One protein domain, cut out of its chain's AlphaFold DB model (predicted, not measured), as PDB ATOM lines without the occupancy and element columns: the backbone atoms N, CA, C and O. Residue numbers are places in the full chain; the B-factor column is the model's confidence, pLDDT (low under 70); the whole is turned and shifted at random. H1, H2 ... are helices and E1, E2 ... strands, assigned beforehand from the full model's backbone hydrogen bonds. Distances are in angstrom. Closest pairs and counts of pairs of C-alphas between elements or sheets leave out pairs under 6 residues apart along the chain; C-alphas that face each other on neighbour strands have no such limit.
ATOM      1  N   ALA A  15     206.827 252.081 237.194       89.50
ATOM      2  CA  ALA A  15     205.539 252.680 236.858       89.50
ATOM      3  C   ALA A  15     204.371 252.144 237.697       89.50
ATOM      4  O   ALA A  15     203.382 252.853 237.840       89.50
ATOM      5  N   GLU A  16     204.506 250.932 238.238       89.31
ATOM      6  CA  GLU A  16     203.552 250.258 239.118       89.31
ATOM      7  C   GLU A  16     204.336 249.356 240.086       89.31
ATOM      8  O   GLU A  16     205.279 248.676 239.664       89.31
ATOM      9  N   ASN A  17     203.972 249.329 241.371       90.94
ATOM     10  CA  ASN A  17     204.547 248.397 242.345       90.94
ATOM     11  C   ASN A  17     203.580 248.059 243.490       90.94
ATOM     12  O   ASN A  17     202.753 248.871 243.883       90.94
ATOM     13  N   ASP A  18     203.700 246.859 244.057       89.75
ATOM     14  CA  ASP A  18     202.955 246.496 245.271       89.75
ATOM     15  C   ASP A  18     203.652 247.070 246.511       89.75
ATOM     16  O   ASP A  18     203.080 247.839 247.280       89.75
ATOM     17  N   THR A  19     204.937 246.747 246.660       90.25
ATOM     18  CA  THR A  19     205.782 247.155 247.785       90.25
ATOM     19  C   THR A  19     206.771 248.222 247.344       90.25
ATOM     20  O   THR A  19     207.402 248.104 246.291       90.25
ATOM     21  N   ILE A  20     206.921 249.276 248.141       91.50
ATOM     22  CA  ILE A  20     207.952 250.294 247.936       91.50
ATOM     23  C   ILE A  20     209.291 249.745 248.461       91.50
ATOM     24  O   ILE A  20     209.342 249.252 249.592       91.50
ATOM     25  N   PRO A  21     210.383 249.798 247.675       88.12
ATOM     26  CA  PRO A  21     211.689 249.339 248.131       88.12
ATOM     27  C   PRO A  21     212.168 250.125 249.349       88.12
ATOM     28  O   PRO A  21     211.985 251.336 249.422       88.12
ATOM     29  N   ASN A  22     212.841 249.447 250.277       88.81
ATOM     30  CA  ASN A  22     213.456 250.127 251.409       88.81
ATOM     31  C   ASN A  22     214.589 251.064 250.947       88.81
ATOM     32  O   ASN A  22     215.325 250.744 250.007       88.81
ATOM     33  N   LEU A  23     214.762 252.182 251.650       87.62
ATOM     34  CA  LEU A  23     215.772 253.201 251.376       87.62
ATOM     35  C   LEU A  23     217.190 252.612 251.328       87.62
ATOM     36  O   LEU A  23     217.934 252.857 250.377       87.62
ATOM     37  N   ASP A  24     217.534 251.764 252.300       88.56
ATOM     38  CA  ASP A  24     218.843 251.105 252.366       88.56
ATOM     39  C   ASP A  24     219.131 250.247 251.129       88.56
ATOM     40  O   ASP A  24     220.251 250.258 250.606       88.56
ATOM     41  N   ASN A  25     218.121 249.534 250.625       86.69
ATOM     42  CA  ASN A  25     218.263 248.685 249.444       86.69
ATOM     43  C   ASN A  25     218.461 249.541 248.189       86.69
ATOM     44  O   ASN A  25     219.366 249.267 247.404       86.69
ATOM     45  N   LEU A  26     217.686 250.623 248.030       88.06
ATOM     46  CA  LEU A  26     217.815 251.546 246.894       88.06
ATOM     47  C   LEU A  26     219.228 252.136 246.799       88.06
ATOM     48  O   LEU A  26     219.826 252.169 245.720       88.06
ATOM     49  N   ILE A  27     219.782 252.557 247.938       87.31
ATOM     50  CA  ILE A  27     221.122 253.147 248.017       87.31
ATOM     51  C   ILE A  27     222.201 252.085 247.782       87.31
ATOM     52  O   ILE A  27     223.114 252.301 246.980       87.31
ATOM     53  N   THR A  28     222.095 250.938 248.458       87.69
ATOM     54  CA  THR A  28     223.100 249.864 248.412       87.69
ATOM     55  C   THR A  28     223.183 249.231 247.029       87.69
ATOM     56  O   THR A  28     224.275 249.072 246.479       87.69
ATOM     57  N   GLU A  29     222.035 248.917 246.431       86.12
ATOM     58  CA  GLU A  29     221.949 248.285 245.113       86.12
ATOM     59  C   GLU A  29     222.109 249.290 243.967       86.12
ATOM     60  O   GLU A  29     222.234 248.899 242.807       86.12
ATOM     61  N   LYS A  30     222.144 250.593 244.281       84.12
ATOM     62  CA  LYS A  30     222.141 251.691 243.304       84.12
ATOM     63  C   LYS A  30     220.943 251.616 242.352       84.12
ATOM     64  O   LYS A  30     221.042 252.027 241.195       84.12
ATOM     65  N   ALA A  31     219.816 251.121 242.853       82.50
ATOM     66  CA  ALA A  31     218.563 250.979 242.126       82.50
ATOM     67  C   ALA A  31     217.789 252.309 242.129       82.50
ATOM     68  O   ALA A  31     216.730 252.445 242.735       82.50
ATOM     69  N   GLY A  32     218.355 253.327 241.478       82.12
ATOM     70  CA  GLY A  32     217.728 254.641 241.361       82.12
ATOM     71  C   GLY A  32     216.624 254.654 240.309       82.12
ATOM     72  O   GLY A  32     216.917 254.806 239.126       82.12
ATOM     73  N   TRP A  33     215.370 254.523 240.737       88.56
ATOM     74  CA  TRP A  33     214.199 254.720 239.877       88.56
ATOM     75  C   TRP A  33     213.870 256.209 239.744       88.56
ATOM     76  O   TRP A  33     213.989 256.955 240.712       88.56
ATOM     77  N   LEU A  34     213.416 256.631 238.560       89.81
ATOM     78  CA  LEU A  34     212.932 257.996 238.321       89.81
ATOM     79  C   LEU A  34     211.729 258.336 239.214       89.81
ATOM     80  O   LEU A  34     211.668 259.414 239.793       89.81
ATOM     81  N   TYR A  35     210.770 257.416 239.296       90.00
ATOM     82  CA  TYR A  35     209.641 257.466 240.218       90.00
ATOM     83  C   TYR A  35     209.176 256.039 240.529       90.00
ATOM     84  O   TYR A  35     209.504 255.097 239.797       90.00
ATOM     85  N   PHE A  36     208.404 255.903 241.604       91.69
ATOM     86  CA  PHE A  36     207.643 254.706 241.940       91.69
ATOM     87  C   PHE A  36     206.169 255.069 242.132       91.69
ATOM     88  O   PHE A  36     205.857 256.184 242.556       91.69
ATOM     89  N   CYS A  37     205.260 254.158 241.797       91.88
ATOM     90  CA  CYS A  37     203.823 254.379 241.916       91.88
ATOM     91  C   CYS A  37     203.168 253.127 242.512       91.88
ATOM     92  O   CYS A  37     202.897 252.169 241.782       91.88
ATOM     93  N   PRO A  38     202.950 253.097 243.840       91.62
ATOM     94  CA  PRO A  38     202.325 251.949 244.461       91.62
ATOM     95  C   PRO A  38     200.859 251.844 244.036       91.62
ATOM     96  O   PRO A  38     200.172 252.862 243.894       91.62
ATOM     97  N   TRP A  39     200.353 250.621 243.894       87.88
ATOM     98  CA  TRP A  39     198.918 250.404 243.724       87.88
ATOM     99  C   TRP A  39     198.125 250.932 244.930       87.88
ATOM    100  O   TRP A  39     198.582 250.928 246.075       87.88
ATOM    101  N   TYR A  40     196.900 251.392 244.676       83.00
ATOM    102  CA  TYR A  40     196.010 251.904 245.718       83.00
ATOM    103  C   TYR A  40     195.397 250.786 246.573       83.00
ATOM    104  O   TYR A  40     195.477 249.599 246.262       83.00
ATOM    105  N   GLY A  41     194.693 251.188 247.631       87.00
ATOM    106  CA  GLY A  41     193.913 250.270 248.455       87.00
ATOM    107  C   GLY A  41     194.812 249.385 249.310       87.00
ATOM    108  O   GLY A  41     195.658 249.903 250.034       87.00
ATOM    109  N   GLU A  42     194.601 248.071 249.235       85.19
ATOM    110  CA  GLU A  42     195.317 247.076 250.043       85.19
ATOM    111  C   GLU A  42     196.831 247.165 249.846       85.19
ATOM    112  O   GLU A  42     197.566 247.161 250.821       85.19
ATOM    113  N   HIS A  43     197.301 247.367 248.615       85.81
ATOM    114  CA  HIS A  43     198.733 247.402 248.328       85.81
ATOM    115  C   HIS A  43     199.448 248.527 249.083       85.81
ATOM    116  O   HIS A  43     200.498 248.290 249.661       85.81
ATOM    117  N   LEU A  44     198.869 249.728 249.174       86.94
ATOM    118  CA  LEU A  44     199.473 250.827 249.938       86.94
ATOM    119  C   LEU A  44     199.153 250.774 251.442       86.94
ATOM    120  O   LEU A  44     199.977 251.186 252.256       86.94
ATOM    121  N   MET A  45     197.948 250.335 251.812       85.19
ATOM    122  CA  MET A  45     197.425 250.474 253.178       85.19
ATOM    123  C   MET A  45     197.616 249.227 254.050       85.19
ATOM    124  O   MET A  45     197.517 249.333 255.272       85.19
ATOM    125  N   ASP A  46     197.848 248.055 253.457       87.00
ATOM    126  CA  ASP A  46     198.093 246.816 254.195       87.00
ATOM    127  C   ASP A  46     199.588 246.646 254.498       87.00
ATOM    128  O   ASP A  46     200.462 246.673 253.626       87.00
ATOM    129  N   THR A  47     199.856 246.391 255.775       88.88
ATOM    130  CA  THR A  47     201.159 246.031 256.335       88.88
ATOM    131  C   THR A  47     201.815 244.810 255.685       88.88
ATOM    132  O   THR A  47     203.033 244.674 255.777       88.88
ATOM    133  N   ASN A  48     201.044 243.937 255.024       87.69
ATOM    134  CA  ASN A  48     201.573 242.803 254.263       87.69
ATOM    135  C   ASN A  48     202.387 243.243 253.037       87.69
ATOM    136  O   ASN A  48     203.298 242.525 252.627       87.69
ATOM    137  N   TYR A  49     202.073 244.411 252.470       86.44
ATOM    138  CA  TYR A  49     202.757 244.954 251.297       86.44
ATOM    139  C   TYR A  49     203.681 246.106 251.660       86.44
ATOM    140  O   TYR A  49     204.808 246.145 251.171       86.44
ATOM    141  N   ASN A  50     203.241 247.031 252.514       89.25
ATOM    142  CA  ASN A  50     204.045 248.180 252.907       89.25
ATOM    143  C   ASN A  50     204.034 248.377 254.423       89.25
ATOM    144  O   ASN A  50     203.001 248.645 255.034       89.25
ATOM    145  N   ASN A  51     205.214 248.294 255.039       89.50
ATOM    146  CA  ASN A  51     205.367 248.588 256.457       89.50
ATOM    147  C   ASN A  51     205.301 250.120 256.683       89.50
ATOM    148  O   ASN A  51     206.083 250.858 256.076       89.50
ATOM    149  N   PRO A  52     204.416 250.623 257.569       88.38
ATOM    150  CA  PRO A  52     204.298 252.050 257.870       88.38
ATOM    151  C   PRO A  52     205.600 252.721 258.321       88.38
ATOM    152  O   PRO A  52     205.797 253.907 258.047       88.38
ATOM    153  N   GLU A  53     206.491 251.994 259.000       89.81
ATOM    154  CA  GLU A  53     207.776 252.537 259.456       89.81
ATOM    155  C   GLU A  53     208.709 252.819 258.275       89.81
ATOM    156  O   GLU A  53     209.171 253.948 258.124       89.81
ATOM    157  N   THR A  54     208.896 251.842 257.383       90.06
ATOM    158  CA  THR A  54     209.736 251.999 256.185       90.06
ATOM    159  C   THR A  54     209.128 252.985 255.191       90.06
ATOM    160  O   THR A  54     209.856 253.724 254.535       90.06
ATOM    161  N   LEU A  55     207.792 253.052 255.103       91.00
ATOM    162  CA  LEU A  55     207.104 254.098 254.341       91.00
ATOM    163  C   LEU A  55     207.408 255.486 254.911       91.00
ATOM    164  O   LEU A  55     207.749 256.408 254.178       91.00
ATOM    165  N   THR A  56     207.299 255.648 256.228       90.69
ATOM    166  CA  THR A  56     207.579 256.935 256.873       90.69
ATOM    167  C   THR A  56     209.037 257.341 256.689       90.69
ATOM    168  O   THR A  56     209.315 258.516 256.467       90.69
ATOM    169  N   GLU A  57     209.953 256.380 256.782       92.62
ATOM    170  CA  GLU A  57     211.381 256.583 256.564       92.62
ATOM    171  C   GLU A  57     211.670 257.069 255.143       92.62
ATOM    172  O   GLU A  57     212.287 258.120 254.977       92.62
ATOM    173  N   ILE A  58     211.174 256.366 254.118       92.06
ATOM    174  CA  ILE A  58     211.469 256.726 252.730       92.06
ATOM    175  C   ILE A  58     210.850 258.078 252.338       92.06
ATOM    176  O   ILE A  58     211.543 258.902 251.746       92.06
ATOM    177  N   TYR A  59     209.598 258.359 252.725       91.94
ATOM    178  CA  TYR A  59     208.911 259.620 252.397       91.94
ATOM    179  C   TYR A  59     209.441 260.842 253.160       91.94
ATOM    180  O   TYR A  59     209.110 261.964 252.796       91.94
ATOM    181  N   LYS A  60     210.223 260.649 254.229       93.38
ATOM    182  CA  LYS A  60     210.890 261.739 254.965       93.38
ATOM    183  C   LYS A  60     212.388 261.823 254.678       93.38
ATOM    184  O   LYS A  60     213.085 262.600 255.326       93.38
ATOM    185  N   SER A  61     212.893 260.973 253.792       91.94
ATOM    186  CA  SER A  61     214.308 260.940 253.451       91.94
ATOM    187  C   SER A  61     214.643 262.005 252.411       91.94
ATOM    188  O   SER A  61     213.862 262.231 251.494       91.94
ATOM    189  N   ASP A  62     215.866 262.536 252.457       90.62
ATOM    190  CA  ASP A  62     216.403 263.432 251.417       90.62
ATOM    191  C   ASP A  62     216.556 262.741 250.037       90.62
ATOM    192  O   ASP A  62     217.026 263.344 249.070       90.62
ATOM    193  N   TYR A  63     216.245 261.442 249.946       88.69
ATOM    194  CA  TYR A  63     216.338 260.655 248.719       88.69
ATOM    195  C   TYR A  63     215.076 260.759 247.854       88.69
ATOM    196  O   TYR A  63     215.178 260.696 246.627       88.69
ATOM    197  N   VAL A  64     213.893 260.888 248.465       90.94
ATOM    198  CA  VAL A  64     212.611 260.926 247.748       90.94
ATOM    199  C   VAL A  64     212.077 262.339 247.723       90.94
ATOM    200  O   VAL A  64     211.808 262.908 248.768       90.94
ATOM    201  N   ILE A  65     211.856 262.848 246.513       90.69
ATOM    202  CA  ILE A  65     211.229 264.149 246.310       90.69
ATOM    203  C   ILE A  65     209.720 264.014 246.525       90.69
ATOM    204  O   ILE A  65     209.051 263.297 245.772       90.69
ATOM    205  N   THR A  66     209.176 264.704 247.525       92.38
ATOM    206  CA  THR A  66     207.733 264.738 247.809       92.38
ATOM    207  C   THR A  66     207.052 265.969 247.215       92.38
ATOM    208  O   THR A  66     207.679 266.864 246.650       92.38
ATOM    209  N   LEU A  67     205.716 266.010 247.293       87.75
ATOM    210  CA  LEU A  67     204.908 267.072 246.687       87.75
ATOM    211  C   LEU A  67     205.305 268.478 247.168       87.75
ATOM    212  O   LEU A  67     205.280 269.422 246.384       87.75
ATOM    213  N   ASP A  68     205.666 268.616 248.441       88.50
ATOM    214  CA  ASP A  68     206.087 269.872 249.064       88.50
ATOM    215  C   ASP A  68     207.465 270.370 248.594       88.50
ATOM    216  O   ASP A  68     207.756 271.564 248.703       88.50
ATOM    217  N   GLU A  69     208.274 269.488 248.013       88.62
ATOM    218  CA  GLU A  69     209.615 269.783 247.505       88.62
ATOM    219  C   GLU A  69     209.628 270.052 245.993       88.62
ATOM    220  O   GLU A  69     210.624 270.538 245.445       88.62
ATOM    221  N   LEU A  70     208.521 269.764 245.297       86.81
ATOM    222  CA  LEU A  70     208.394 270.033 243.869       86.81
ATOM    223  C   LEU A  70     208.347 271.546 243.573       86.81
ATOM    224  O   LEU A  70     207.809 272.334 244.360       86.81
TER     225      LEU A  70
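What this domain is: This is residues 15 to 70 of the 172 residues of the protein "Dockerin type I repeat protein" of Ruminococcus sp. CAG:624 (UniProt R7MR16). Look for a small, loop-rich ring of short pieces: helices H1, H2 and H3 and strand E2 stand round the rim, and the link of residues 18 to 22 crosses the middle. The 56 printed residues hold E1, H1, E2, H2, H3 in that order, a mixed class, with under half of the residues in named elements. The whole is compact, radius of gyration of the C-alphas 11.2 A, spanning 27 by 26 by 22 A.

How they stand to each other: Start at E1, residues 15 to 17; it and E2, residues 36 to 38, pair with no named strand, and their closest C-alphas, Asn 17 and Pro 38, are 4.7 A apart. H1, residues 23 to 29, only just touches H3, residues 52 to 59, with 3 pairs of C-alphas within 8 A, the closest Leu 23 and Ile 58 at 5.7 A. Their tilt is steep, 66 degrees, the same way. H2, residues 42 to 45, touches no helix. In H1 and H3 every O i to N i+4 pair is within hydrogen-bond range; H2 is too short for one.

Where its parts are: Find C-alpha 15 at (205.539, 252.680, 236.858), where E1 begins. H1 runs 10.1 A; H3 runs 10.4 A to C-alpha 59 at (208.911, 259.620, 252.397).

The domain as a whole: The farthest C-alphas, Asn 48 and Leu 70, are 29.9 A apart. The printed part has no cut, no link is long, and no printed residue is under 70 in pLDDT.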